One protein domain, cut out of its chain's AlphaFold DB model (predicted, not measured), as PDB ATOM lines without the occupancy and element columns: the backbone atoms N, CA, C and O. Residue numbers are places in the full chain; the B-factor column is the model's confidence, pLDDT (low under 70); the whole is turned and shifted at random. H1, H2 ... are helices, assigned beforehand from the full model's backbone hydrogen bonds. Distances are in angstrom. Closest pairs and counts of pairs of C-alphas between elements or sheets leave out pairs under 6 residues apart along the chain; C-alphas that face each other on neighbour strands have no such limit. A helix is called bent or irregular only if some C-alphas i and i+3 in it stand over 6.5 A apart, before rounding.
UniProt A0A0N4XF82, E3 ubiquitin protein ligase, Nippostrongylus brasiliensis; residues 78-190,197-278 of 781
ATOM      1  N   ASP A  78     159.604 290.990 332.125       91.25
ATOM      2  CA  ASP A  78     160.523 289.846 332.258       91.25
ATOM      3  C   ASP A  78     159.825 288.674 332.971       91.25
ATOM      4  O   ASP A  78     159.820 287.542 332.497       91.25
ATOM      5  N   ARG A  79     159.120 288.967 334.073       92.69
ATOM      6  CA  ARG A  79     158.285 288.002 334.811       92.69
ATOM      7  C   ARG A  79     157.043 287.547 334.048       92.69
ATOM      8  O   ARG A  79     156.371 286.626 334.496       92.69
ATOM      9  N   GLU A  80     156.639 288.251 332.999       93.94
ATOM     10  CA  GLU A  80     155.501 287.908 332.139       93.94
ATOM     11  C   GLU A  80     155.962 286.992 331.010       93.94
ATOM     12  O   GLU A  80     155.375 285.932 330.836       93.94
ATOM     13  N   ILE A  81     157.084 287.323 330.365       88.88
ATOM     14  CA  ILE A  81     157.817 286.468 329.423       88.88
ATOM     15  C   ILE A  81     158.175 285.135 330.086       88.88
ATOM     16  O   ILE A  81     157.918 284.088 329.508       88.88
ATOM     17  N   GLU A  82     158.692 285.147 331.316       91.12
ATOM     18  CA  GLU A  82     159.044 283.917 332.033       91.12
ATOM     19  C   GLU A  82     157.815 283.044 332.342       91.12
ATOM     20  O   GLU A  82     157.845 281.833 332.137       91.12
ATOM     21  N   ARG A  83     156.682 283.646 332.737       93.88
ATOM     22  CA  ARG A  83     155.412 282.909 332.897       93.88
ATOM     23  C   ARG A  83     154.870 282.381 331.567       93.88
ATOM     24  O   ARG A  83     154.293 281.299 331.552       93.88
ATOM     25  N   LEU A  84     155.045 283.120 330.471       91.25
ATOM     26  CA  LEU A  84     154.645 282.682 329.133       91.25
ATOM     27  C   LEU A  84     155.526 281.533 328.629       91.25
ATOM     28  O   LEU A  84     154.980 280.580 328.095       91.25
ATOM     29  N   ARG A  85     156.841 281.557 328.879       84.50
ATOM     30  CA  ARG A  85     157.766 280.447 328.583       84.50
ATOM     31  C   ARG A  85     157.451 279.196 329.393       84.50
ATOM     32  O   ARG A  85     157.373 278.110 328.835       84.50
ATOM     33  N   GLN A  86     157.223 279.340 330.699       87.00
ATOM     34  CA  GLN A  86     156.831 278.214 331.552       87.00
ATOM     35  C   GLN A  86     155.493 277.615 331.108       87.00
ATOM     36  O   GLN A  86     155.358 276.395 331.077       87.00
ATOM     37  N   ARG A  87     154.533 278.458 330.696       91.75
ATOM     38  CA  ARG A  87     153.282 277.999 330.087       91.75
ATOM     39  C   ARG A  87     153.507 277.318 328.733       91.75
ATOM     40  O   ARG A  87     152.930 276.266 328.501       91.75
ATOM     41  N   GLN A  88     154.322 277.890 327.853       86.44
ATOM     42  CA  GLN A  88     154.647 277.302 326.553       86.44
ATOM     43  C   GLN A  88     155.215 275.889 326.740       86.44
ATOM     44  O   GLN A  88     154.648 274.940 326.210       86.44
ATOM     45  N   MET A  89     156.210 275.732 327.619       81.88
ATOM     46  CA  MET A  89     156.770 274.428 327.982       81.88
ATOM     47  C   MET A  89     155.709 273.448 328.511       81.88
ATOM     48  O   MET A  89     155.783 272.257 328.205       81.88
ATOM     49  N   THR A  90     154.721 273.885 329.308       86.88
ATOM     50  CA  THR A  90     153.637 272.983 329.745       86.88
ATOM     51  C   THR A  90     152.679 272.632 328.613       86.88
ATOM     52  O   THR A  90     152.332 271.461 328.467       86.88
ATOM     53  N   ASP A  91     152.279 273.612 327.805       85.12
ATOM     54  CA  ASP A  91     151.310 273.440 326.723       85.12
ATOM     55  C   ASP A  91     151.912 272.506 325.638       85.12
ATOM     56  O   ASP A  91     151.272 271.526 325.251       85.12
ATOM     57  N   GLU A  92     153.190 272.680 325.278       83.75
ATOM     58  CA  GLU A  92     153.978 271.783 324.409       83.75
ATOM     59  C   GLU A  92     154.061 270.349 324.961       83.75
ATOM     60  O   GLU A  92     153.738 269.391 324.255       83.75
ATOM     61  N   ASN A  93     154.402 270.173 326.246       84.94
ATOM     62  CA  ASN A  93     154.436 268.846 326.878       84.94
ATOM     63  C   ASN A  93     153.059 268.151 326.859       84.94
ATOM     64  O   ASN A  93     152.985 266.927 326.687       84.94
ATOM     65  N   THR A  94     151.957 268.901 327.002       88.56
ATOM     66  CA  THR A  94     150.610 268.329 326.831       88.56
ATOM     67  C   THR A  94     150.315 267.972 325.377       88.56
ATOM     68  O   THR A  94     149.768 266.896 325.143       88.56
ATOM     69  N   SER A  95     150.745 268.789 324.410       85.50
ATOM     70  CA  SER A  95     150.587 268.514 322.977       85.50
ATOM     71  C   SER A  95     151.292 267.218 322.567       85.50
ATOM     72  O   SER A  95     150.649 266.317 322.029       85.50
ATOM     73  N   CYS A  96     152.566 267.037 322.936       85.06
ATOM     74  CA  CYS A  96     153.307 265.796 322.676       85.06
ATOM     75  C   CYS A  96     152.643 264.572 323.333       85.06
ATOM     76  O   CYS A  96     152.537 263.507 322.722       85.06
ATOM     77  N   THR A  97     152.123 264.729 324.554       87.69
ATOM     78  CA  THR A  97     151.400 263.658 325.263       87.69
ATOM     79  C   THR A  97     150.103 263.269 324.541       87.69
ATOM     80  O   THR A  97     149.827 262.081 324.361       87.69
ATOM     81  N   ILE A  98     149.318 264.253 324.087       88.88
ATOM     82  CA  ILE A  98     148.095 264.033 323.299       88.88
ATOM     83  C   ILE A  98     148.443 263.374 321.959       88.88
ATOM     84  O   ILE A  98     147.840 262.358 321.615       88.88
ATOM     85  N   ASN A  99     149.456 263.885 321.253       88.38
ATOM     86  CA  ASN A  99     149.942 263.358 319.979       88.38
ATOM     87  C   ASN A  99     150.317 261.870 320.077       88.38
ATOM     88  O   ASN A  99     149.843 261.056 319.283       88.38
ATOM     89  N   ARG A 100     151.100 261.491 321.096       88.31
ATOM     90  CA  ARG A 100     151.507 260.098 321.340       88.31
ATOM     91  C   ARG A 100     150.314 259.181 321.631       88.31
ATOM     92  O   ARG A 100     150.277 258.048 321.147       88.31
ATOM     93  N   HIS A 101     149.333 259.646 322.405       89.44
ATOM     94  CA  HIS A 101     148.122 258.869 322.686       89.44
ATOM     95  C   HIS A 101     147.200 258.735 321.467       89.44
ATOM     96  O   HIS A 101     146.624 257.664 321.270       89.44
ATOM     97  N   TRP A 102     147.100 259.773 320.635       89.62
ATOM     98  CA  TRP A 102     146.319 259.756 319.398       89.62
ATOM     99  C   TRP A 102     146.942 258.807 318.361       89.62
ATOM    100  O   TRP A 102     146.259 257.928 317.847       89.62
ATOM    101  N   ASN A 103     148.264 258.858 318.173       86.44
ATOM    102  CA  ASN A 103     148.992 257.897 317.334       86.44
ATOM    103  C   ASN A 103     148.811 256.437 317.805       86.44
ATOM    104  O   ASN A 103     148.722 255.521 316.989       86.44
ATOM    105  N   ASN A 104     148.703 256.192 319.120       87.19
ATOM    106  CA  ASN A 104     148.402 254.849 319.634       87.19
ATOM    107  C   ASN A 104     146.969 254.399 319.292       87.19
ATOM    108  O   ASN A 104     146.764 253.211 319.033       87.19
ATOM    109  N   LEU A 105     145.999 255.324 319.286       88.06
ATOM    110  CA  LEU A 105     144.608 255.069 318.899       88.06
ATOM    111  C   LEU A 105     144.503 254.696 317.416       88.06
ATOM    112  O   LEU A 105     143.905 253.665 317.112       88.06
ATOM    113  N   ASP A 106     145.115 255.474 316.520       87.75
ATOM    114  CA  ASP A 106     145.094 255.199 315.077       87.75
ATOM    115  C   ASP A 106     145.720 253.834 314.755       87.75
ATOM    116  O   ASP A 106     145.111 253.018 314.059       87.75
ATOM    117  N   GLU A 107     146.858 253.506 315.374       85.62
ATOM    118  CA  GLU A 107     147.464 252.174 315.266       85.62
ATOM    119  C   GLU A 107     146.558 251.068 315.851       85.62
ATOM    120  O   GLU A 107     146.474 249.976 315.290       85.62
ATOM    121  N   GLN A 108     145.798 251.317 316.930       86.25
ATOM    122  CA  GLN A 108     144.807 250.331 317.396       86.25
ATOM    123  C   GLN A 108     143.653 250.140 316.406       86.25
ATOM    124  O   GLN A 108     143.194 249.007 316.244       86.25
ATOM    125  N   LEU A 109     143.187 251.199 315.737       88.38
ATOM    126  CA  LEU A 109     142.148 251.099 314.708       88.38
ATOM    127  C   LEU A 109     142.665 250.313 313.492       88.38
ATOM    128  O   LEU A 109     142.026 249.343 313.078       88.38
ATOM    129  N   ARG A 110     143.866 250.637 312.996       87.88
ATOM    130  CA  ARG A 110     144.572 249.912 311.925       87.88
ATOM    131  C   ARG A 110     144.753 248.424 312.254       87.88
ATOM    132  O   ARG A 110     144.326 247.571 311.474       87.88
ATOM    133  N   LEU A 111     145.263 248.087 313.442       85.50
ATOM    134  CA  LEU A 111     145.427 246.698 313.910       85.50
ATOM    135  C   LEU A 111     144.111 245.923 314.089       85.50
ATOM    136  O   LEU A 111     144.128 244.689 314.128       85.50
ATOM    137  N   ILE A 112     142.971 246.607 314.228       85.94
ATOM    138  CA  ILE A 112     141.647 245.971 314.243       85.94
ATOM    139  C   ILE A 112     141.119 245.803 312.811       85.94
ATOM    140  O   ILE A 112     140.602 244.730 312.496       85.94
ATOM    141  N   ALA A 113     141.295 246.795 311.934       87.94
ATOM    142  CA  ALA A 113     140.893 246.724 310.526       87.94
ATOM    143  C   ALA A 113     141.625 245.597 309.768       87.94
ATOM    144  O   ALA A 113     140.997 244.841 309.028       87.94
ATOM    145  N   LEU A 114     142.916 245.388 310.043       86.12
ATOM    146  CA  LEU A 114     143.712 244.294 309.469       86.12
ATOM    147  C   LEU A 114     143.163 242.880 309.779       86.12
ATOM    148  O   LEU A 114     143.503 241.927 309.087       86.12
ATOM    149  N   ARG A 115     142.285 242.705 310.783       81.81
ATOM    150  CA  ARG A 115     141.760 241.381 311.202       81.81
ATOM    151  C   ARG A 115     140.675 240.792 310.299       81.81
ATOM    152  O   ARG A 115     140.272 239.650 310.522       81.81
ATOM    153  N   GLY A 116     140.156 241.567 309.351       73.50
ATOM    154  CA  GLY A 116     139.156 241.112 308.376       73.50
ATOM    155  C   GLY A 116     139.418 241.593 306.950       73.50
ATOM    156  O   GLY A 116     138.566 241.390 306.091       73.50
ATOM    157  N   ALA A 117     140.561 242.241 306.723       83.50
ATOM    158  CA  ALA A 117     140.925 242.855 305.456       83.50
ATOM    159  C   ALA A 117     141.166 241.823 304.340       83.50
ATOM    160  O   ALA A 117     141.657 240.718 304.590       83.50
ATOM    161  N   SER A 118     140.834 242.195 303.101       81.69
ATOM    162  CA  SER A 118     141.341 241.502 301.909       81.69
ATOM    163  C   SER A 118     142.851 241.742 301.747       81.69
ATOM    164  O   SER A 118     143.398 242.657 302.353       81.69
ATOM    165  N   THR A 119     143.539 240.962 300.908       81.44
ATOM    166  CA  THR A 119     144.978 241.165 300.633       81.44
ATOM    167  C   THR A 119     145.289 242.589 300.144       81.44
ATOM    168  O   THR A 119     146.269 243.184 300.568       81.44
ATOM    169  N   GLU A 120     144.407 243.140 299.310       80.50
ATOM    170  CA  GLU A 120     144.475 244.496 298.746       80.50
ATOM    171  C   GLU A 120     144.220 245.574 299.820       80.50
ATOM    172  O   GLU A 120     144.946 246.558 299.914       80.50
ATOM    173  N   GLU A 121     143.256 245.342 300.719       83.94
ATOM    174  CA  GLU A 121     143.013 246.209 301.881       83.94
ATOM    175  C   GLU A 121     144.133 246.130 302.930       83.94
ATOM    176  O   GLU A 121     144.308 247.078 303.689       83.94
ATOM    177  N   VAL A 122     144.878 245.020 303.013       82.88
ATOM    178  CA  VAL A 122     146.068 244.898 303.876       82.88
ATOM    179  C   VAL A 122     147.209 245.756 303.336       82.88
ATOM    180  O   VAL A 122     147.842 246.452 304.122       82.88
ATOM    181  N   GLU A 123     147.454 245.733 302.027       81.56
ATOM    182  CA  GLU A 123     148.491 246.537 301.366       81.56
ATOM    183  C   GLU A 123     148.204 248.040 301.550       81.56
ATOM    184  O   GLU A 123     148.996 248.751 302.170       81.56
ATOM    185  N   GLU A 124     146.989 248.479 301.200       83.00
ATOM    186  CA  GLU A 124     146.517 249.858 301.390       83.00
ATOM    187  C   GLU A 124     146.511 250.293 302.875       83.00
ATOM    188  O   GLU A 124     146.837 251.438 303.202       83.00
ATOM    189  N   LEU A 125     146.173 249.394 303.811       82.75
ATOM    190  CA  LEU A 125     146.259 249.687 305.247       82.75
ATOM    191  C   LEU A 125     147.691 249.774 305.767       82.75
ATOM    192  O   LEU A 125     147.863 250.414 306.803       82.75
ATOM    193  N   LEU A 126     148.676 249.136 305.123       79.25
ATOM    194  CA  LEU A 126     150.066 249.091 305.582       79.25
ATOM    195  C   LEU A 126     150.890 250.281 305.085       79.25
ATOM    196  O   LEU A 126     151.553 250.900 305.917       79.25
ATOM    197  N   GLU A 127     150.802 250.652 303.804       70.62
ATOM    198  CA  GLU A 127     151.579 251.769 303.225       70.62
ATOM    199  C   GLU A 127     151.369 253.097 303.983       70.62
ATOM    200  O   GLU A 127     152.304 253.865 304.192       70.62
ATOM    201  N   ASN A 128     150.157 253.334 304.493       63.00
ATOM    202  CA  ASN A 128     149.743 254.599 305.110       63.00
ATOM    203  C   ASN A 128     150.293 254.896 306.536       63.00
ATOM    204  O   ASN A 128     149.838 255.863 307.151       63.00
ATOM    205  N   SER A 129     151.219 254.109 307.115       57.59
ATOM    206  CA  SER A 129     151.717 254.384 308.489       57.59
ATOM    207  C   SER A 129     152.778 255.472 308.567       57.59
ATOM    208  O   SER A 129     152.738 256.312 309.471       57.59
ATOM    209  N   ASP A 130     153.769 255.397 307.687       54.34
ATOM    210  CA  ASP A 130     155.088 255.946 308.005       54.34
ATOM    211  C   ASP A 130     155.165 257.452 307.705       54.34
ATOM    212  O   ASP A 130     155.829 258.185 308.434       54.34
ATOM    213  N   GLU A 131     154.407 257.934 306.713       52.88
ATOM    214  CA  GLU A 131     154.345 259.356 306.346       52.88
ATOM    215  C   GLU A 131     153.523 260.208 307.334       52.88
ATOM    216  O   GLU A 131     153.845 261.366 307.574       52.88
ATOM    217  N   THR A 132     152.456 259.658 307.924       54.41
ATOM    218  CA  THR A 132     151.442 260.461 308.645       54.41
ATOM    219  C   THR A 132     151.677 260.581 310.151       54.41
ATOM    220  O   THR A 132     151.216 261.531 310.783       54.41
ATOM    221  N   THR A 133     152.393 259.625 310.749       56.41
ATOM    222  CA  THR A 133     152.461 259.476 312.215       56.41
ATOM    223  C   THR A 133     153.452 260.448 312.882       56.41
ATOM    224  O   THR A 133     153.315 260.745 314.073       56.41
ATOM    225  N   GLY A 134     154.454 260.936 312.141       59.28
ATOM    226  CA  GLY A 134     155.476 261.870 312.636       59.28
ATOM    227  C   GLY A 134     155.150 263.344 312.376       59.28
ATOM    228  O   GLY A 134     155.152 264.143 313.310       59.28
ATOM    229  N   ASP A 135     154.820 263.671 311.124       67.81
ATOM    230  CA  ASP A 135     154.817 265.039 310.575       67.81
ATOM    231  C   ASP A 135     153.807 265.996 311.240       67.81
ATOM    232  O   ASP A 135     153.988 267.204 311.214       67.81
ATOM    233  N   PHE A 136     152.764 265.488 311.913       82.19
ATOM    234  CA  PHE A 136     151.705 266.324 312.501       82.19
ATOM    235  C   PHE A 136     152.209 267.434 313.442       82.19
ATOM    236  O   PHE A 136     151.649 268.530 313.441       82.19
ATOM    237  N   LEU A 137     153.217 267.165 314.283       81.00
ATOM    238  CA  LEU A 137     153.730 268.195 315.199       81.00
ATOM    239  C   LEU A 137     154.570 269.245 314.463       81.00
ATOM    240  O   LEU A 137     154.488 270.422 314.806       81.00
ATOM    241  N   ASP A 138     155.304 268.845 313.428       79.12
ATOM    242  CA  ASP A 138     156.120 269.759 312.634       79.12
ATOM    243  C   ASP A 138     155.247 270.582 311.670       79.12
ATOM    244  O   ASP A 138     155.449 271.793 311.558       79.12
ATOM    245  N   GLU A 139     154.215 269.986 311.054       81.38
ATOM    246  CA  GLU A 139     153.197 270.700 310.269       81.38
ATOM    247  C   GLU A 139     152.480 271.748 311.137       81.38
ATOM    248  O   GLU A 139     152.282 272.880 310.695       81.38
ATOM    249  N   ILE A 140     152.120 271.424 312.387       81.88
ATOM    250  CA  ILE A 140     151.325 272.339 313.218       81.88
ATOM    251  C   ILE A 140     152.144 273.434 313.918       81.88
ATOM    252  O   ILE A 140     151.610 274.512 314.169       81.88
ATOM    253  N   VAL A 141     153.437 273.212 314.183       79.62
ATOM    254  CA  VAL A 141     154.355 274.256 314.686       79.62
ATOM    255  C   VAL A 141     154.647 275.320 313.617       79.62
ATOM    256  O   VAL A 141     154.917 276.472 313.954       79.62
ATOM    257  N   GLN A 142     154.548 274.971 312.332       78.50
ATOM    258  CA  GLN A 142     154.791 275.885 311.208       78.50
ATOM    259  C   GLN A 142     153.572 276.748 310.812       78.50
ATOM    260  O   GLN A 142     153.706 277.618 309.950       78.50
ATOM    261  N   MET A 143     152.390 276.529 311.405       78.62
ATOM    262  CA  MET A 143     151.112 277.036 310.883       78.62
ATOM    263  C   MET A 143     150.392 277.986 311.850       78.62
ATOM    264  O   MET A 143     149.862 277.575 312.881       78.62
ATOM    265  N   GLU A 144     150.300 279.270 311.485       73.25
ATOM    266  CA  GLU A 144     149.603 280.283 312.288       73.25
ATOM    267  C   GLU A 144     148.099 280.408 311.962       73.25
ATOM    268  O   GLU A 144     147.660 280.408 310.807       73.25
ATOM    269  N   GLY A 145     147.295 280.610 313.012       71.25
ATOM    270  CA  GLY A 145     145.873 280.941 312.910       71.25
ATOM    271  C   GLY A 145     145.020 279.835 312.278       71.25
ATOM    272  O   GLY A 145     145.195 278.654 312.565       71.25
ATOM    273  N   VAL A 146     144.084 280.232 311.409       68.31
ATOM    274  CA  VAL A 146     143.073 279.348 310.788       68.31
ATOM    275  C   VAL A 146     143.702 278.184 310.005       68.31
ATOM    276  O   VAL A 146     143.090 277.130 309.861       68.31
ATOM    277  N   GLN A 147     144.949 278.319 309.539       73.69
ATOM    278  CA  GLN A 147     145.628 277.249 308.798       73.69
ATOM    279  C   GLN A 147     145.879 276.000 309.664       73.69
ATOM    280  O   GLN A 147     145.833 274.886 309.144       73.69
ATOM    281  N   GLY A 148     146.060 276.164 310.981       78.75
ATOM    282  CA  GLY A 148     146.213 275.050 311.922       78.75
ATOM    283  C   GLY A 148     144.933 274.228 312.125       78.75
ATOM    284  O   GLY A 148     145.015 273.031 312.400       78.75
ATOM    285  N   GLU A 149     143.744 274.814 311.929       82.31
ATOM    286  CA  GLU A 149     142.465 274.088 312.038       82.31
ATOM    287  C   GLU A 149     142.374 272.980 310.977       82.31
ATOM    288  O   GLU A 149     141.991 271.850 311.283       82.31
ATOM    289  N   HIS A 150     142.851 273.250 309.758       83.25
ATOM    290  CA  HIS A 150     142.915 272.251 308.689       83.25
ATOM    291  C   HIS A 150     143.878 271.089 308.993       83.25
ATOM    292  O   HIS A 150     143.641 269.975 308.525       83.25
ATOM    293  N   VAL A 151     144.934 271.308 309.785       85.00
ATOM    294  CA  VAL A 151     145.869 270.247 310.209       85.00
ATOM    295  C   VAL A 151     145.184 269.295 311.199       85.00
ATOM    296  O   VAL A 151     145.256 268.073 311.043       85.00
ATOM    297  N   TYR A 152     144.419 269.835 312.158       86.31
ATOM    298  CA  TYR A 152     143.555 269.026 313.028       86.31
ATOM    299  C   TYR A 152     142.475 268.272 312.231       86.31
ATOM    300  O   TYR A 152     142.313 267.067 312.428       86.31
ATOM    301  N   ASP A 153     141.781 268.934 311.295       87.50
ATOM    302  CA  ASP A 153     140.739 268.310 310.464       87.50
ATOM    303  C   ASP A 153     141.275 267.141 309.624       87.50
ATOM    304  O   ASP A 153     140.651 266.077 309.592       87.50
ATOM    305  N   LYS A 154     142.437 267.301 308.966       86.19
ATOM    306  CA  LYS A 154     143.111 266.218 308.219       86.19
ATOM    307  C   LYS A 154     143.288 264.978 309.095       86.19
ATOM    308  O   LYS A 154     142.916 263.876 308.684       86.19
ATOM    309  N   ARG A 155     143.829 265.164 310.304       87.94
ATOM    310  CA  ARG A 155     144.112 264.076 311.245       87.94
ATOM    311  C   ARG A 155     142.836 263.394 311.727       87.94
ATOM    312  O   ARG A 155     142.735 262.171 311.677       87.94
ATOM    313  N   VAL A 156     141.832 264.169 312.135       90.69
ATOM    314  CA  VAL A 156     140.534 263.623 312.564       90.69
ATOM    315  C   VAL A 156     139.889 262.817 311.431       90.69
ATOM    316  O   VAL A 156     139.373 261.727 311.676       90.69
ATOM    317  N   GLN A 157     139.982 263.278 310.180       89.19
ATOM    318  CA  GLN A 157     139.503 262.519 309.021       89.19
ATOM    319  C   GLN A 157     140.272 261.208 308.793       89.19
ATOM    320  O   GLN A 157     139.650 260.221 308.400       89.19
ATOM    321  N   GLN A 158     141.586 261.153 309.038       86.81
ATOM    322  CA  GLN A 158     142.358 259.902 308.966       86.81
ATOM    323  C   GLN A 158     141.867 258.892 310.018       86.81
ATOM    324  O   GLN A 158     141.523 257.762 309.663       86.81
ATOM    325  N   SER A 159     141.721 259.317 311.278       90.19
ATOM    326  CA  SER A 159     141.169 258.484 312.359       90.19
ATOM    327  C   SER A 159     139.749 257.986 312.056       90.19
ATOM    328  O   SER A 159     139.428 256.821 312.301       90.19
ATOM    329  N   VAL A 160     138.900 258.839 311.468       92.38
ATOM    330  CA  VAL A 160     137.545 258.462 311.028       92.38
ATOM    331  C   VAL A 160     137.593 257.401 309.925       92.38
ATOM    332  O   VAL A 160     136.921 256.382 310.065       92.38
ATOM    333  N   ARG A 161     138.434 257.551 308.891       89.00
ATOM    334  CA  ARG A 161     138.584 256.541 307.818       89.00
ATOM    335  C   ARG A 161     139.069 255.191 308.359       89.00
ATOM    336  O   ARG A 161     138.589 254.140 307.929       89.00
ATOM    337  N   LEU A 162     139.987 255.187 309.330       88.69
ATOM    338  CA  LEU A 162     140.415 253.957 310.010       88.69
ATOM    339  C   LEU A 162     139.258 253.310 310.794       88.69
ATOM    340  O   LEU A 162     139.071 252.093 310.731       88.69
ATOM    341  N   PHE A 163     138.434 254.111 311.476       91.69
ATOM    342  CA  PHE A 163     137.238 253.631 312.172       91.69
ATOM    343  C   PHE A 163     136.159 253.095 311.209       91.69
ATOM    344  O   PHE A 163     135.563 252.049 311.474       91.69
ATOM    345  N   GLU A 164     135.943 253.735 310.058       91.12
ATOM    346  CA  GLU A 164     135.045 253.257 308.995       91.12
ATOM    347  C   GLU A 164     135.485 251.890 308.451       91.12
ATOM    348  O   GLU A 164     134.654 250.987 308.291       91.12
ATOM    349  N   LYS A 165     136.796 251.680 308.253       89.62
ATOM    350  CA  LYS A 165     137.346 250.366 307.885       89.62
ATOM    351  C   LYS A 165     137.096 249.325 308.982       89.62
ATOM    352  O   LYS A 165     136.595 248.244 308.673       89.62
ATOM    353  N   VAL A 166     137.329 249.648 310.260       90.56
ATOM    354  CA  VAL A 166     136.984 248.763 311.399       90.56
ATOM    355  C   VAL A 166     135.501 248.370 311.384       90.56
ATOM    356  O   VAL A 166     135.174 247.182 311.462       90.56
ATOM    357  N   MET A 167     134.597 249.341 311.237       91.25
ATOM    358  CA  MET A 167     133.148 249.104 311.189       91.25
ATOM    359  C   MET A 167     132.729 248.268 309.971       91.25
ATOM    360  O   MET A 167     131.842 247.415 310.078       91.25
ATOM    361  N   THR A 168     133.408 248.441 308.837       89.06
ATOM    362  CA  THR A 168     133.204 247.637 307.624       89.06
ATOM    363  C   THR A 168     133.585 246.171 307.856       89.06
ATOM    364  O   THR A 168     132.785 245.282 307.554       89.06
ATOM    365  N   GLN A 169     134.740 245.889 308.475       86.19
ATOM    366  CA  GLN A 169     135.133 244.503 308.774       86.19
ATOM    367  C   GLN A 169     134.238 243.846 309.834       86.19
ATOM    368  O   GLN A 169     133.902 242.665 309.714       86.19
ATOM    369  N   LEU A 170     133.787 244.597 310.847       86.44
ATOM    370  CA  LEU A 170     132.803 244.107 311.823       86.44
ATOM    371  C   LEU A 170     131.469 243.746 311.148       86.44
ATOM    372  O   LEU A 170     130.892 242.698 311.452       86.44
ATOM    373  N   SER A 171     131.019 244.559 310.191       88.19
ATOM    374  CA  SER A 171     129.798 244.311 309.412       88.19
ATOM    375  C   SER A 171     129.937 243.065 308.530       88.19
ATOM    376  O   SER A 171     129.123 242.148 308.636       88.19
ATOM    377  N   ARG A 172     131.028 242.952 307.756       86.25
ATOM    378  CA  ARG A 172     131.349 241.754 306.954       86.25
ATOM    379  C   ARG A 172     131.417 240.487 307.809       86.25
ATOM    380  O   ARG A 172     130.857 239.460 307.428       86.25
ATOM    381  N   LYS A 173     132.053 240.550 308.988       83.81
ATOM    382  CA  LYS A 173     132.112 239.423 309.933       83.81
ATOM    383  C   LYS A 173     130.714 239.037 310.423       83.81
ATOM    384  O   LYS A 173     130.407 237.845 310.451       83.81
ATOM    385  N   SER A 174     129.867 240.011 310.761       85.00
ATOM    386  CA  SER A 174     128.474 239.791 311.179       85.00
ATOM    387  C   SER A 174     127.646 239.096 310.092       85.00
ATOM    388  O   SER A 174     127.030 238.057 310.350       85.00
ATOM    389  N   ASP A 175     127.696 239.587 308.852       86.06
ATOM    390  CA  ASP A 175     126.955 238.976 307.746       86.06
ATOM    391  C   ASP A 175     127.514 237.608 307.334       86.06
ATOM    392  O   ASP A 175     126.734 236.719 306.989       86.06
ATOM    393  N   HIS A 176     128.823 237.368 307.472       83.81
ATOM    394  CA  HIS A 176     129.390 236.027 307.306       83.81
ATOM    395  C   HIS A 176     128.856 235.044 308.361       83.81
ATOM    396  O   HIS A 176     128.469 233.931 308.008       83.81
ATOM    397  N   HIS A 177     128.748 235.450 309.635       81.25
ATOM    398  CA  HIS A 177     128.136 234.610 310.677       81.25
ATOM    399  C   HIS A 177     126.654 234.347 310.368       81.25
ATOM    400  O   HIS A 177     126.210 233.204 310.406       81.25
ATOM    401  N   ARG A 178     125.894 235.376 309.968       82.75
ATOM    402  CA  ARG A 178     124.489 235.242 309.544       82.75
ATOM    403  C   ARG A 178     124.327 234.291 308.348       82.75
ATOM    404  O   ARG A 178     123.385 233.498 308.331       82.75
ATOM    405  N   ALA A 179     125.214 234.360 307.357       83.44
ATOM    406  CA  ALA A 179     125.205 233.481 306.189       83.44
ATOM    407  C   ALA A 179     125.575 232.034 306.554       83.44
ATOM    408  O   ALA A 179     124.903 231.102 306.111       83.44
ATOM    409  N   PHE A 180     126.587 231.846 307.409       81.62
ATOM    410  CA  PHE A 180     126.974 230.543 307.945       81.62
ATOM    411  C   PHE A 180     125.825 229.891 308.726       81.62
ATOM    412  O   PHE A 180     125.445 228.768 308.402       81.62
ATOM    413  N   SER A 181     125.192 230.611 309.661       80.00
ATOM    414  CA  SER A 181     124.046 230.102 310.427       80.00
ATOM    415  C   SER A 181     122.874 229.701 309.530       80.00
ATOM    416  O   SER A 181     122.308 228.626 309.712       80.00
ATOM    417  N   LYS A 182     122.535 230.508 308.509       79.81
ATOM    418  CA  LYS A 182     121.510 230.141 307.512       79.81
ATOM    419  C   LYS A 182     121.871 228.859 306.758       79.81
ATOM    420  O   LYS A 182     121.016 227.995 306.581       79.81
ATOM    421  N   LYS A 183     123.130 228.721 306.327       81.69
ATOM    422  CA  LYS A 183     123.600 227.531 305.607       81.69
ATOM    423  C   LYS A 183     123.559 226.284 306.496       81.69
ATOM    424  O   LYS A 183     123.103 225.242 306.039       81.69
ATOM    425  N   LEU A 184     123.965 226.404 307.761       76.50
ATOM    426  CA  LEU A 184     123.930 225.320 308.744       76.50
ATOM    427  C   LEU A 184     122.490 224.839 308.995       76.50
ATOM    428  O   LEU A 184     122.239 223.641 308.890       76.50
ATOM    429  N   MET A 185     121.534 225.758 309.192       77.56
ATOM    430  CA  MET A 185     120.104 225.420 309.281       77.56
ATOM    431  C   MET A 185     119.617 224.654 308.041       77.56
ATOM    432  O   MET A 185     119.045 223.575 308.176       77.56
ATOM    433  N   SER A 186     119.922 225.139 306.831       78.06
ATOM    434  CA  SER A 186     119.488 224.472 305.590       78.06
ATOM    435  C   SER A 186     120.100 223.078 305.376       78.06
ATOM    436  O   SER A 186     119.473 222.216 304.768       78.06
ATOM    437  N   LEU A 187     121.312 222.826 305.890       74.50
ATOM    438  CA  LEU A 187     121.946 221.503 305.845       74.50
ATOM    439  C   LEU A 187     121.306 220.534 306.849       74.50
ATOM    440  O   LEU A 187     121.138 219.353 306.542       74.50
ATOM    441  N   PHE A 188     120.910 221.032 308.023       68.94
ATOM    442  CA  PHE A 188     120.173 220.247 309.011       68.94
ATOM    443  C   PHE A 188     118.777 219.855 308.495       68.94
ATOM    444  O   PHE A 188     118.406 218.684 308.556       68.94
ATOM    445  N   GLU A 189     118.049 220.797 307.887       71.69
ATOM    446  CA  GLU A 189     116.736 220.558 307.265       71.69
ATOM    447  C   GLU A 189     116.789 219.557 306.092       71.69
ATOM    448  O   GLU A 189     115.844 218.800 305.884       71.69
ATOM    449  N   ALA A 190     117.899 219.509 305.346       68.19
ATOM    450  CA  ALA A 190     118.080 218.623 304.189       68.19
ATOM    451  C   ALA A 190     118.564 217.191 304.527       68.19
ATOM    452  O   ALA A 190     118.778 216.384 303.618       68.19
ATOM    453  N   SER A 197     119.083 209.040 315.054       66.81
ATOM    454  CA  SER A 197     120.446 209.185 314.520       66.81
ATOM    455  C   SER A 197     120.786 210.604 314.048       66.81
ATOM    456  O   SER A 197     121.968 210.945 313.961       66.81
ATOM    457  N   ARG A 198     119.788 211.463 313.785       66.69
ATOM    458  CA  ARG A 198     120.000 212.916 313.661       66.69
ATOM    459  C   ARG A 198     120.319 213.535 315.007       66.69
ATOM    460  O   ARG A 198     121.254 214.321 315.061       66.69
ATOM    461  N   ASP A 199     119.607 213.170 316.065       71.88
ATOM    462  CA  ASP A 199     119.810 213.772 317.383       71.88
ATOM    463  C   ASP A 199     121.174 213.377 317.983       71.88
ATOM    464  O   ASP A 199     121.894 214.250 318.463       71.88
ATOM    465  N   GLU A 200     121.610 212.116 317.851       76.88
ATOM    466  CA  GLU A 200     122.962 211.687 318.264       76.88
ATOM    467  C   GLU A 200     124.078 212.411 317.486       76.88
ATOM    468  O   GLU A 200     125.039 212.919 318.075       76.88
ATOM    469  N   THR A 201     123.965 212.491 316.153       75.50
ATOM    470  CA  THR A 201     124.989 213.151 315.320       75.50
ATOM    471  C   THR A 201     124.977 214.670 315.480       75.50
ATOM    472  O   THR A 201     126.045 215.284 315.506       75.50
ATOM    473  N   LEU A 202     123.803 215.277 315.675       75.81
ATOM    474  CA  LEU A 202     123.654 216.679 316.053       75.81
ATOM    475  C   LEU A 202     124.313 216.946 317.406       75.81
ATOM    476  O   LEU A 202     125.068 217.905 317.513       75.81
ATOM    477  N   GLN A 203     124.080 216.107 318.419       80.06
ATOM    478  CA  GLN A 203     124.648 216.299 319.754       80.06
ATOM    479  C   GLN A 203     126.183 216.213 319.739       80.06
ATOM    480  O   GLN A 203     126.846 217.042 320.365       80.06
ATOM    481  N   ALA A 204     126.758 215.287 318.964       79.19
ATOM    482  CA  ALA A 204     128.203 215.219 318.743       79.19
ATOM    483  C   ALA A 204     128.746 216.478 318.034       79.19
ATOM    484  O   ALA A 204     129.715 217.083 318.493       79.19
ATOM    485  N   VAL A 205     128.089 216.923 316.955       79.56
ATOM    486  CA  VAL A 205     128.466 218.142 316.216       79.56
ATOM    487  C   VAL A 205     128.280 219.406 317.062       79.56
ATOM    488  O   VAL A 205     129.064 220.345 316.933       79.56
ATOM    489  N   MET A 206     127.289 219.456 317.954       79.75
ATOM    490  CA  MET A 206     127.102 220.551 318.907       79.75
ATOM    491  C   MET A 206     128.230 220.582 319.940       79.75
ATOM    492  O   MET A 206     128.809 221.645 320.136       79.75
ATOM    493  N   ALA A 207     128.601 219.440 320.526       80.56
ATOM    494  CA  ALA A 207     129.701 219.358 321.488       80.56
ATOM    495  C   ALA A 207     131.055 219.766 320.873       80.56
ATOM    496  O   ALA A 207     131.822 220.505 321.494       80.56
ATOM    497  N   ASP A 208     131.342 219.355 319.632       79.00
ATOM    498  CA  ASP A 208     132.562 219.784 318.936       79.00
ATOM    499  C   ASP A 208     132.525 221.268 318.531       79.00
ATOM    500  O   ASP A 208     133.541 221.955 318.644       79.00
ATOM    501  N   ASN A 209     131.368 221.808 318.125       80.00
ATOM    502  CA  ASN A 209     131.217 223.249 317.884       80.00
ATOM    503  C   ASN A 209     131.346 224.072 319.174       80.00
ATOM    504  O   ASN A 209     131.926 225.154 319.141       80.00
ATOM    505  N   GLU A 210     130.843 223.580 320.306       83.81
ATOM    506  CA  GLU A 210     130.984 224.223 321.614       83.81
ATOM    507  C   GLU A 210     132.458 224.245 322.041       83.81
ATOM    508  O   GLU A 210     133.000 225.318 322.303       83.81
ATOM    509  N   ARG A 211     133.159 223.106 321.944       89.56
ATOM    510  CA  ARG A 211     134.611 222.999 322.167       89.56
ATOM    511  C   ARG A 211     135.421 223.940 321.264       89.56
ATOM    512  O   ARG A 211     136.330 224.624 321.737       89.56
ATOM    513  N   LEU A 212     135.095 224.010 319.971       84.88
ATOM    514  CA  LEU A 212     135.737 224.932 319.023       84.88
ATOM    515  C   LEU A 212     135.396 226.402 319.320       84.88
ATOM    516  O   LEU A 212     136.246 227.273 319.131       84.88
ATOM    517  N   SER A 213     134.193 226.692 319.817       81.81
ATOM    518  CA  SER A 213     133.773 228.031 320.245       81.81
ATOM    519  C   SER A 213     134.503 228.478 321.516       81.81
ATOM    520  O   SER A 213     134.975 229.617 321.584       81.81
ATOM    521  N   GLU A 214     134.690 227.585 322.494       87.56
ATOM    522  CA  GLU A 214     135.514 227.833 323.681       87.56
ATOM    523  C   GLU A 214     136.984 228.078 323.319       87.56
ATOM    524  O   GLU A 214     137.597 229.020 323.835       87.56
ATOM    525  N   GLU A 215     137.548 227.271 322.415       87.88
ATOM    526  CA  GLU A 215     138.929 227.409 321.947       87.88
ATOM    527  C   GLU A 215     139.133 228.700 321.146       87.88
ATOM    528  O   GLU A 215     140.046 229.467 321.452       87.88
ATOM    529  N   ASN A 216     138.243 229.020 320.206       82.75
ATOM    530  CA  ASN A 216     138.256 230.294 319.483       82.75
ATOM    531  C   ASN A 216     138.102 231.479 320.459       82.75
ATOM    532  O   ASN A 216     138.859 232.447 320.409       82.75
ATOM    533  N   SER A 217     137.227 231.354 321.461       85.62
ATOM    534  CA  SER A 217     137.104 232.328 322.550       85.62
ATOM    535  C   SER A 217     138.365 232.411 323.422       85.62
ATOM    536  O   SER A 217     138.644 233.466 323.996       85.62
ATOM    537  N   ARG A 218     139.154 231.336 323.562       93.44
ATOM    538  CA  ARG A 218     140.461 231.329 324.249       93.44
ATOM    539  C   ARG A 218     141.513 232.062 323.421       93.44
ATOM    540  O   ARG A 218     142.119 233.003 323.927       93.44
ATOM    541  N   LEU A 219     141.633 231.721 322.141       89.62
ATOM    542  CA  LEU A 219     142.541 232.359 321.188       89.62
ATOM    543  C   LEU A 219     142.234 233.857 321.027       89.62
ATOM    544  O   LEU A 219     143.146 234.675 321.075       89.62
ATOM    545  N   GLN A 220     140.960 234.256 320.962       84.06
ATOM    546  CA  GLN A 220     140.557 235.666 320.916       84.06
ATOM    547  C   GLN A 220     140.941 236.428 322.200       84.06
ATOM    548  O   GLN A 220     141.357 237.587 322.124       84.06
ATOM    549  N   ARG A 221     140.856 235.790 323.382       89.06
ATOM    550  CA  ARG A 221     141.345 236.356 324.657       89.06
ATOM    551  C   ARG A 221     142.872 236.469 324.683       89.06
ATOM    552  O   ARG A 221     143.392 237.466 325.176       89.06
ATOM    553  N   GLU A 222     143.588 235.475 324.166       90.31
ATOM    554  CA  GLU A 222     145.054 235.469 324.070       90.31
ATOM    555  C   GLU A 222     145.557 236.538 323.082       90.31
ATOM    556  O   GLU A 222     146.417 237.340 323.448       90.31
ATOM    557  N   ALA A 223     144.940 236.660 321.903       84.56
ATOM    558  CA  ALA A 223     145.223 237.700 320.913       84.56
ATOM    559  C   ALA A 223     144.947 239.116 321.449       84.56
ATOM    560  O   ALA A 223     145.774 240.014 321.287       84.56
ATOM    561  N   ASN A 224     143.832 239.325 322.160       84.62
ATOM    562  CA  ASN A 224     143.534 240.622 322.778       84.62
ATOM    563  C   ASN A 224     144.529 240.963 323.908       84.62
ATOM    564  O   ASN A 224     144.946 242.114 324.030       84.62
ATOM    565  N   ARG A 225     144.981 239.974 324.696       90.56
ATOM    566  CA  ARG A 225     146.063 240.154 325.687       90.56
ATOM    567  C   ARG A 225     147.405 240.483 325.026       90.56
ATOM    568  O   ARG A 225     148.156 241.288 325.569       90.56
ATOM    569  N   ALA A 226     147.712 239.875 323.879       87.31
ATOM    570  CA  ALA A 226     148.915 240.173 323.106       87.31
ATOM    571  C   ALA A 226     148.875 241.605 322.546       87.31
ATOM    572  O   ALA A 226     149.810 242.366 322.780       87.31
ATOM    573  N   GLN A 227     147.760 242.013 321.926       84.75
ATOM    574  CA  GLN A 227     147.552 243.388 321.455       84.75
ATOM    575  C   GLN A 227     147.656 244.409 322.597       84.75
ATOM    576  O   GLN A 227     148.337 245.416 322.450       84.75
ATOM    577  N   GLN A 228     147.045 244.148 323.759       87.00
ATOM    578  CA  GLN A 228     147.123 245.065 324.903       87.00
ATOM    579  C   GLN A 228     148.561 245.220 325.431       87.00
ATOM    580  O   GLN A 228     148.968 246.320 325.808       87.00
ATOM    581  N   LYS A 229     149.353 244.137 325.437       90.56
ATOM    582  CA  LYS A 229     150.791 244.203 325.747       90.56
ATOM    583  C   LYS A 229     151.559 244.995 324.686       90.56
ATOM    584  O   LYS A 229     152.385 245.821 325.062       90.56
ATOM    585  N   TYR A 230     151.269 244.775 323.404       86.50
ATOM    586  CA  TYR A 230     151.894 245.490 322.289       86.50
ATOM    587  C   TYR A 230     151.597 246.996 322.338       86.50
ATOM    588  O   TYR A 230     152.533 247.778 322.416       86.50
ATOM    589  N   SER A 231     150.323 247.403 322.417       82.62
ATOM    590  CA  SER A 231     149.896 248.808 322.558       82.62
ATOM    591  C   SER A 231     150.605 249.511 323.718       82.62
ATOM    592  O   SER A 231     151.143 250.603 323.531       82.62
ATOM    593  N   ARG A 232     150.687 248.863 324.892       87.88
ATOM    594  CA  ARG A 232     151.411 249.397 326.054       87.88
ATOM    595  C   ARG A 232     152.919 249.494 325.810       87.88
ATOM    596  O   ARG A 232     153.510 250.508 326.155       87.88
ATOM    597  N   SER A 233     153.538 248.465 325.234       87.25
ATOM    598  CA  SER A 233     154.981 248.457 324.963       87.25
ATOM    599  C   SER A 233     155.373 249.470 323.885       87.25
ATOM    600  O   SER A 233     156.420 250.092 324.009       87.25
ATOM    601  N   ASN A 234     154.533 249.659 322.865       83.56
ATOM    602  CA  ASN A 234     154.725 250.643 321.802       83.56
ATOM    603  C   ASN A 234     154.536 252.073 322.336       83.56
ATOM    604  O   ASN A 234     155.342 252.949 322.046       83.56
ATOM    605  N   LEU A 235     153.539 252.295 323.207       86.56
ATOM    606  CA  LEU A 235     153.402 253.565 323.925       86.56
ATOM    607  C   LEU A 235     154.668 253.866 324.739       86.56
ATOM    608  O   LEU A 235     155.225 254.944 324.584       86.56
ATOM    609  N   GLN A 236     155.141 252.902 325.543       90.81
ATOM    610  CA  GLN A 236     156.358 253.035 326.356       90.81
ATOM    611  C   GLN A 236     157.608 253.309 325.504       90.81
ATOM    612  O   GLN A 236     158.418 254.154 325.867       90.81
ATOM    613  N   LEU A 237     157.750 252.632 324.360       87.00
ATOM    614  CA  LEU A 237     158.823 252.871 323.393       87.00
ATOM    615  C   LEU A 237     158.774 254.308 322.851       87.00
ATOM    616  O   LEU A 237     159.797 254.988 322.885       87.00
ATOM    617  N   LYS A 238     157.591 254.810 322.476       84.69
ATOM    618  CA  LYS A 238     157.421 256.204 322.038       84.69
ATOM    619  C   LYS A 238     157.760 257.221 323.137       84.69
ATOM    620  O   LYS A 238     158.448 258.182 322.837       84.69
ATOM    621  N   GLU A 239     157.417 256.999 324.415       85.94
ATOM    622  CA  GLU A 239     157.843 257.932 325.492       85.94
ATOM    623  C   GLU A 239     159.371 257.956 325.689       85.94
ATOM    624  O   GLU A 239     159.920 258.966 326.138       85.94
ATOM    625  N   TYR A 240     160.075 256.863 325.366       87.38
ATOM    626  CA  TYR A 240     161.540 256.851 325.348       87.38
ATOM    627  C   TYR A 240     162.110 257.541 324.105       87.38
ATOM    628  O   TYR A 240     163.091 258.265 324.245       87.38
ATOM    629  N   GLU A 241     161.499 257.381 322.929       85.50
ATOM    630  CA  GLU A 241     161.887 258.100 321.705       85.50
ATOM    631  C   GLU A 241     161.672 259.615 321.843       85.50
ATOM    632  O   GLU A 241     162.623 260.366 321.637       85.50
ATOM    633  N   ASP A 242     160.501 260.064 322.318       84.25
ATOM    634  CA  ASP A 242     160.209 261.473 322.641       84.25
ATOM    635  C   ASP A 242     161.292 262.059 323.567       84.25
ATOM    636  O   ASP A 242     161.796 263.168 323.382       84.25
ATOM    637  N   LYS A 243     161.679 261.286 324.591       87.44
ATOM    638  CA  LYS A 243     162.689 261.690 325.572       87.44
ATOM    639  C   LYS A 243     164.103 261.702 324.991       87.44
ATOM    640  O   LYS A 243     164.895 262.555 325.383       87.44
ATOM    641  N   ILE A 244     164.431 260.783 324.085       85.62
ATOM    642  CA  ILE A 244     165.708 260.776 323.363       85.62
ATOM    643  C   ILE A 244     165.781 261.984 322.425       85.62
ATOM    644  O   ILE A 244     166.813 262.648 322.419       85.62
ATOM    645  N   ALA A 245     164.697 262.330 321.723       82.69
ATOM    646  CA  ALA A 245     164.620 263.532 320.899       82.69
ATOM    647  C   ALA A 245     164.858 264.800 321.741       82.69
ATOM    648  O   ALA A 245     165.832 265.507 321.498       82.69
ATOM    649  N   MET A 246     164.082 265.017 322.814       82.12
ATOM    650  CA  MET A 246     164.266 266.170 323.714       82.12
ATOM    651  C   MET A 246     165.685 266.267 324.299       82.12
ATOM    652  O   MET A 246     166.257 267.354 324.379       82.12
ATOM    653  N   LEU A 247     166.279 265.139 324.709       86.12
ATOM    654  CA  LEU A 247     167.658 265.115 325.212       86.12
ATOM    655  C   LEU A 247     168.691 265.357 324.104       86.12
ATOM    656  O   LEU A 247     169.746 265.914 324.388       86.12
ATOM    657  N   THR A 248     168.402 264.980 322.858       90.12
ATOM    658  CA  THR A 248     169.266 265.251 321.700       90.12
ATOM    659  C   THR A 248     169.247 266.740 321.372       90.12
ATOM    660  O   THR A 248     170.305 267.363 321.397       90.12
ATOM    661  N   THR A 249     168.066 267.350 321.232       84.75
ATOM    662  CA  THR A 249     167.922 268.801 321.031       84.75
ATOM    663  C   THR A 249     168.582 269.594 322.162       84.75
ATOM    664  O   THR A 249     169.348 270.518 321.889       84.75
ATOM    665  N   ARG A 250     168.398 269.200 323.434       86.94
ATOM    666  CA  ARG A 250     169.070 269.893 324.548       86.94
ATOM    667  C   ARG A 250     170.588 269.676 324.563       86.94
ATOM    668  O   ARG A 250     171.314 270.576 324.976       86.94
ATOM    669  N   ASN A 251     171.091 268.531 324.098       88.25
ATOM    670  CA  ASN A 251     172.531 268.323 323.910       88.25
ATOM    671  C   ASN A 251     173.092 269.179 322.761       88.25
ATOM    672  O   ASN A 251     174.205 269.677 322.885       88.25
ATOM    673  N   GLU A 252     172.342 269.397 321.680       90.56
ATOM    674  CA  GLU A 252     172.731 270.304 320.589       90.56
ATOM    675  C   GLU A 252     172.715 271.777 321.019       90.56
ATOM    676  O   GLU A 252     173.587 272.546 320.619       90.56
ATOM    677  N   GLU A 253     171.752 272.179 321.853       86.06
ATOM    678  CA  GLU A 253     171.748 273.497 322.497       86.06
ATOM    679  C   GLU A 253     172.954 273.669 323.417       86.06
ATOM    680  O   GLU A 253     173.700 274.629 323.259       86.06
ATOM    681  N   LEU A 254     173.202 272.710 324.317       89.50
ATOM    682  CA  LEU A 254     174.378 272.709 325.191       89.50
ATOM    683  C   LEU A 254     175.689 272.690 324.394       89.50
ATOM    684  O   LEU A 254     176.659 273.309 324.819       89.50
ATOM    685  N   ALA A 255     175.736 272.019 323.240       91.25
ATOM    686  CA  ALA A 255     176.889 272.043 322.346       91.25
ATOM    687  C   ALA A 255     177.097 273.434 321.730       91.25
ATOM    688  O   ALA A 255     178.222 273.926 321.748       91.25
ATOM    689  N   ARG A 256     176.029 274.099 321.266       91.12
ATOM    690  CA  ARG A 256     176.073 275.481 320.755       91.12
ATOM    691  C   ARG A 256     176.478 276.487 321.840       91.12
ATOM    692  O   ARG A 256     177.400 277.266 321.614       91.12
ATOM    693  N   GLU A 257     175.878 276.412 323.031       91.56
ATOM    694  CA  GLU A 257     176.262 277.201 324.218       91.56
ATOM    695  C   GLU A 257     177.755 277.010 324.560       91.56
ATOM    696  O   GLU A 257     178.471 277.963 324.865       91.56
ATOM    697  N   LEU A 258     178.249 275.772 324.470       90.56
ATOM    698  CA  LEU A 258     179.635 275.404 324.759       90.56
ATOM    699  C   LEU A 258     180.616 275.794 323.639       90.56
ATOM    700  O   LEU A 258     181.788 276.042 323.923       90.56
ATOM    701  N   GLU A 259     180.181 275.875 322.382       93.06
ATOM    702  CA  GLU A 259     180.971 276.425 321.272       93.06
ATOM    703  C   GLU A 259     181.075 277.954 321.343       93.06
ATOM    704  O   GLU A 259     182.173 278.489 321.182       93.06
ATOM    705  N   GLU A 260     179.987 278.649 321.682       91.75
ATOM    706  CA  GLU A 260     179.991 280.093 321.943       91.75
ATOM    707  C   GLU A 260     180.892 280.433 323.143       91.75
ATOM    708  O   GLU A 260     181.797 281.267 323.032       91.75
ATOM    709  N   ALA A 261     180.762 279.698 324.254       88.44
ATOM    710  CA  ALA A 261     181.629 279.853 325.422       88.44
ATOM    711  C   ALA A 261     183.110 279.538 325.123       88.44
ATOM    712  O   ALA A 261     183.999 280.224 325.630       88.44
ATOM    713  N   LYS A 262     183.411 278.542 324.274       91.62
ATOM    714  CA  LYS A 262     184.783 278.275 323.792       91.62
ATOM    715  C   LYS A 262     185.327 279.418 322.938       91.62
ATOM    716  O   LYS A 262     186.502 279.755 323.074       91.62
ATOM    717  N   PHE A 263     184.508 279.989 322.057       95.56
ATOM    718  CA  PHE A 263     184.903 281.109 321.205       95.56
ATOM    719  C   PHE A 263     185.245 282.345 322.043       95.56
ATOM    720  O   PHE A 263     186.298 282.952 321.835       95.56
ATOM    721  N   ASP A 264     184.415 282.674 323.038       90.06
ATOM    722  CA  ASP A 264     184.694 283.771 323.964       90.06
ATOM    723  C   ASP A 264     185.885 283.481 324.896       90.06
ATOM    724  O   ASP A 264     186.681 284.385 325.154       90.06
ATOM    725  N   LEU A 265     186.096 282.226 325.316       90.69
ATOM    726  CA  LEU A 265     187.281 281.819 326.080       90.69
ATOM    727  C   LEU A 265     188.582 281.963 325.272       90.69
ATOM    728  O   LEU A 265     189.552 282.519 325.777       90.69
ATOM    729  N   ASP A 266     188.622 281.516 324.015       91.81
ATOM    730  CA  ASP A 266     189.787 281.684 323.129       91.81
ATOM    731  C   ASP A 266     190.034 283.172 322.812       91.81
ATOM    732  O   ASP A 266     191.156 283.672 322.908       91.81
ATOM    733  N   LYS A 267     188.972 283.938 322.546       94.44
ATOM    734  CA  LYS A 267     189.011 285.403 322.406       94.44
ATOM    735  C   LYS A 267     189.575 286.093 323.658       94.44
ATOM    736  O   LYS A 267     190.400 286.997 323.508       94.44
ATOM    737  N   ALA A 268     189.208 285.653 324.863       84.50
ATOM    738  CA  ALA A 268     189.772 286.139 326.123       84.50
ATOM    739  C   ALA A 268     191.237 285.701 326.312       84.50
ATOM    740  O   ALA A 268     192.090 286.535 326.612       84.50
ATOM    741  N   GLN A 269     191.578 284.437 326.041       90.56
ATOM    742  CA  GLN A 269     192.946 283.918 326.142       90.56
ATOM    743  C   GLN A 269     193.905 284.640 325.180       90.56
ATOM    744  O   GLN A 269     195.030 284.974 325.549       90.56
ATOM    745  N   ARG A 270     193.457 284.970 323.963       92.06
ATOM    746  CA  ARG A 270     194.207 285.805 323.005       92.06
ATOM    747  C   ARG A 270     194.461 287.221 323.533       92.06
ATOM    748  O   ARG A 270     195.484 287.814 323.190       92.06
ATOM    749  N   GLN A 271     193.560 287.773 324.349       90.38
ATOM    750  CA  GLN A 271     193.776 289.054 325.029       90.38
ATOM    751  C   GLN A 271     194.745 288.904 326.208       90.38
ATOM    752  O   GLN A 271     195.695 289.682 326.281       90.38
ATOM    753  N   ALA A 272     194.578 287.879 327.052       85.06
ATOM    754  CA  ALA A 272     195.477 287.564 328.167       85.06
ATOM    755  C   ALA A 272     196.926 287.373 327.689       85.06
ATOM    756  O   ALA A 272     197.800 288.145 328.074       85.06
ATOM    757  N   ASN A 273     197.161 286.495 326.705       89.19
ATOM    758  CA  ASN A 273     198.481 286.268 326.099       89.19
ATOM    759  C   ASN A 273     199.127 287.572 325.569       89.19
ATOM    760  O   ASN A 273     200.348 287.742 325.603       89.19
ATOM    761  N   LYS A 274     198.312 288.517 325.074       91.06
ATOM    762  CA  LYS A 274     198.747 289.831 324.559       91.06
ATOM    763  C   LYS A 274     199.018 290.859 325.670       91.06
ATOM    764  O   LYS A 274     199.659 291.880 325.404       91.06
ATOM    765  N   LEU A 275     198.544 290.616 326.890       88.25
ATOM    766  CA  LEU A 275     198.901 291.360 328.100       88.25
ATOM    767  C   LEU A 275     200.130 290.737 328.773       88.25
ATOM    768  O   LEU A 275     201.081 291.467 329.041       88.25
ATOM    769  N   ASP A 276     200.181 289.412 328.918       87.44
ATOM    770  CA  ASP A 276     201.324 288.679 329.477       87.44
ATOM    771  C   ASP A 276     202.617 288.959 328.709       87.44
ATOM    772  O   ASP A 276     203.652 289.240 329.311       87.44
ATOM    773  N   TYR A 277     202.560 288.999 327.372       86.50
ATOM    774  CA  TYR A 277     203.713 289.376 326.550       86.50
ATOM    775  C   TYR A 277     204.238 290.793 326.862       86.50
ATOM    776  O   TYR A 277     205.448 291.016 326.855       86.50
ATOM    777  N   LYS A 278     203.352 291.748 327.190       84.50
ATOM    778  CA  LYS A 278     203.742 293.109 327.611       84.50
ATOM    779  C   LYS A 278     204.272 293.139 329.043       84.50
ATOM    780  O   LYS A 278     205.204 293.879 329.333       84.50
TER     781      LYS A 278
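This is residues 78 to 190 and 197 to 278 of the 781 residues of the protein "E3 ubiquitin protein ligase" of Nippostrongylus brasiliensis (UniProt A0A0N4XF82). One very long helix, H5, makes the longest axis, and a group of four helices, the long H1 and H4 and the short H2 and H3, packs on one stretch of it through H1 alone. The later part of H1 is sandwiched between H5 and the long helix H4, while the short H3 folds back along H1 and makes a helical hairpin with H4; the short H2 sits close to the end of H1. Long stretches of H1, H4 and H5 stick out free, residues 78 to 91, 174 to 187, 203 to 226 and 243 to 278, and contacts are few. The printed part has 195 residues with five named helices, H1 to H5 in order, and no named strand; its class is all helix. It is extended, with a radius of gyration of the C-alphas of 29.5 A and spans of 119 by 38 by 34 A.

H1, residues 78 to 113, is the hub, touching three helices. H2, residues 119 to 127, is close to H1 but not clearly touching, with the C-alphas of Arg 110 and Leu 125 the closest at 6.9 A. H3, residues 132 to 141, only just touches H1, with 3 pairs of C-alphas within 8 A, the closest those of Asn 103 and Thr 133 at 6.4 A; they run opposite ways at a shallow tilt of 21 degrees. H4, residues 147 to 189, forms a hairpin with H3, their closest C-alphas being those of Ile 140 and Gly 148, 5.9 A apart. With residues 159 to 169 alone H4 touches H1, the closest C-alphas being those of Ala 113 and Val 166 at 4.5 A, the same way at a shallow tilt of 22 degrees. H1, H3 and H4 form an up and down bundle, each running against the one before it. H5, residues 197 to 278, touches H1 with residues 231 to 239 alone, opposite ways at a shallow tilt of 30 degrees; the closest C-alphas, of Asn 104 and Leu 235, are 6.7 A apart. H4 and H5 are apart. Every O i to N i+4 pair is within hydrogen-bond range in H1 and H2, against 38 of 39 in H4, 77 of 78 in H5 and 3 of 6 in H3.

H1 begins at C-alpha 78, (160.523, 289.846, 332.258), and is 52.1 A long. H3 is irregular, C-alphas 134 and 137 being 7.0 A apart. H4 is 63.6 A long. H5 is 119.0 A long and ends at C-alpha 278, (203.742, 293.109, 327.611).

The C-alphas of Ser 197 and Lys 278, 119.0 A apart, are the two farthest apart. Residues 191 to 196 are not printed, and C-alphas 190 and 197 are 14.2 A apart across this cut. The links H1 to H2, H2 to H3 and H3 to H4 are tight. Mean pLDDT of the printed part is 83.9; residues 128 to 135, 146, 188, 190, 197 and 198 are under 70.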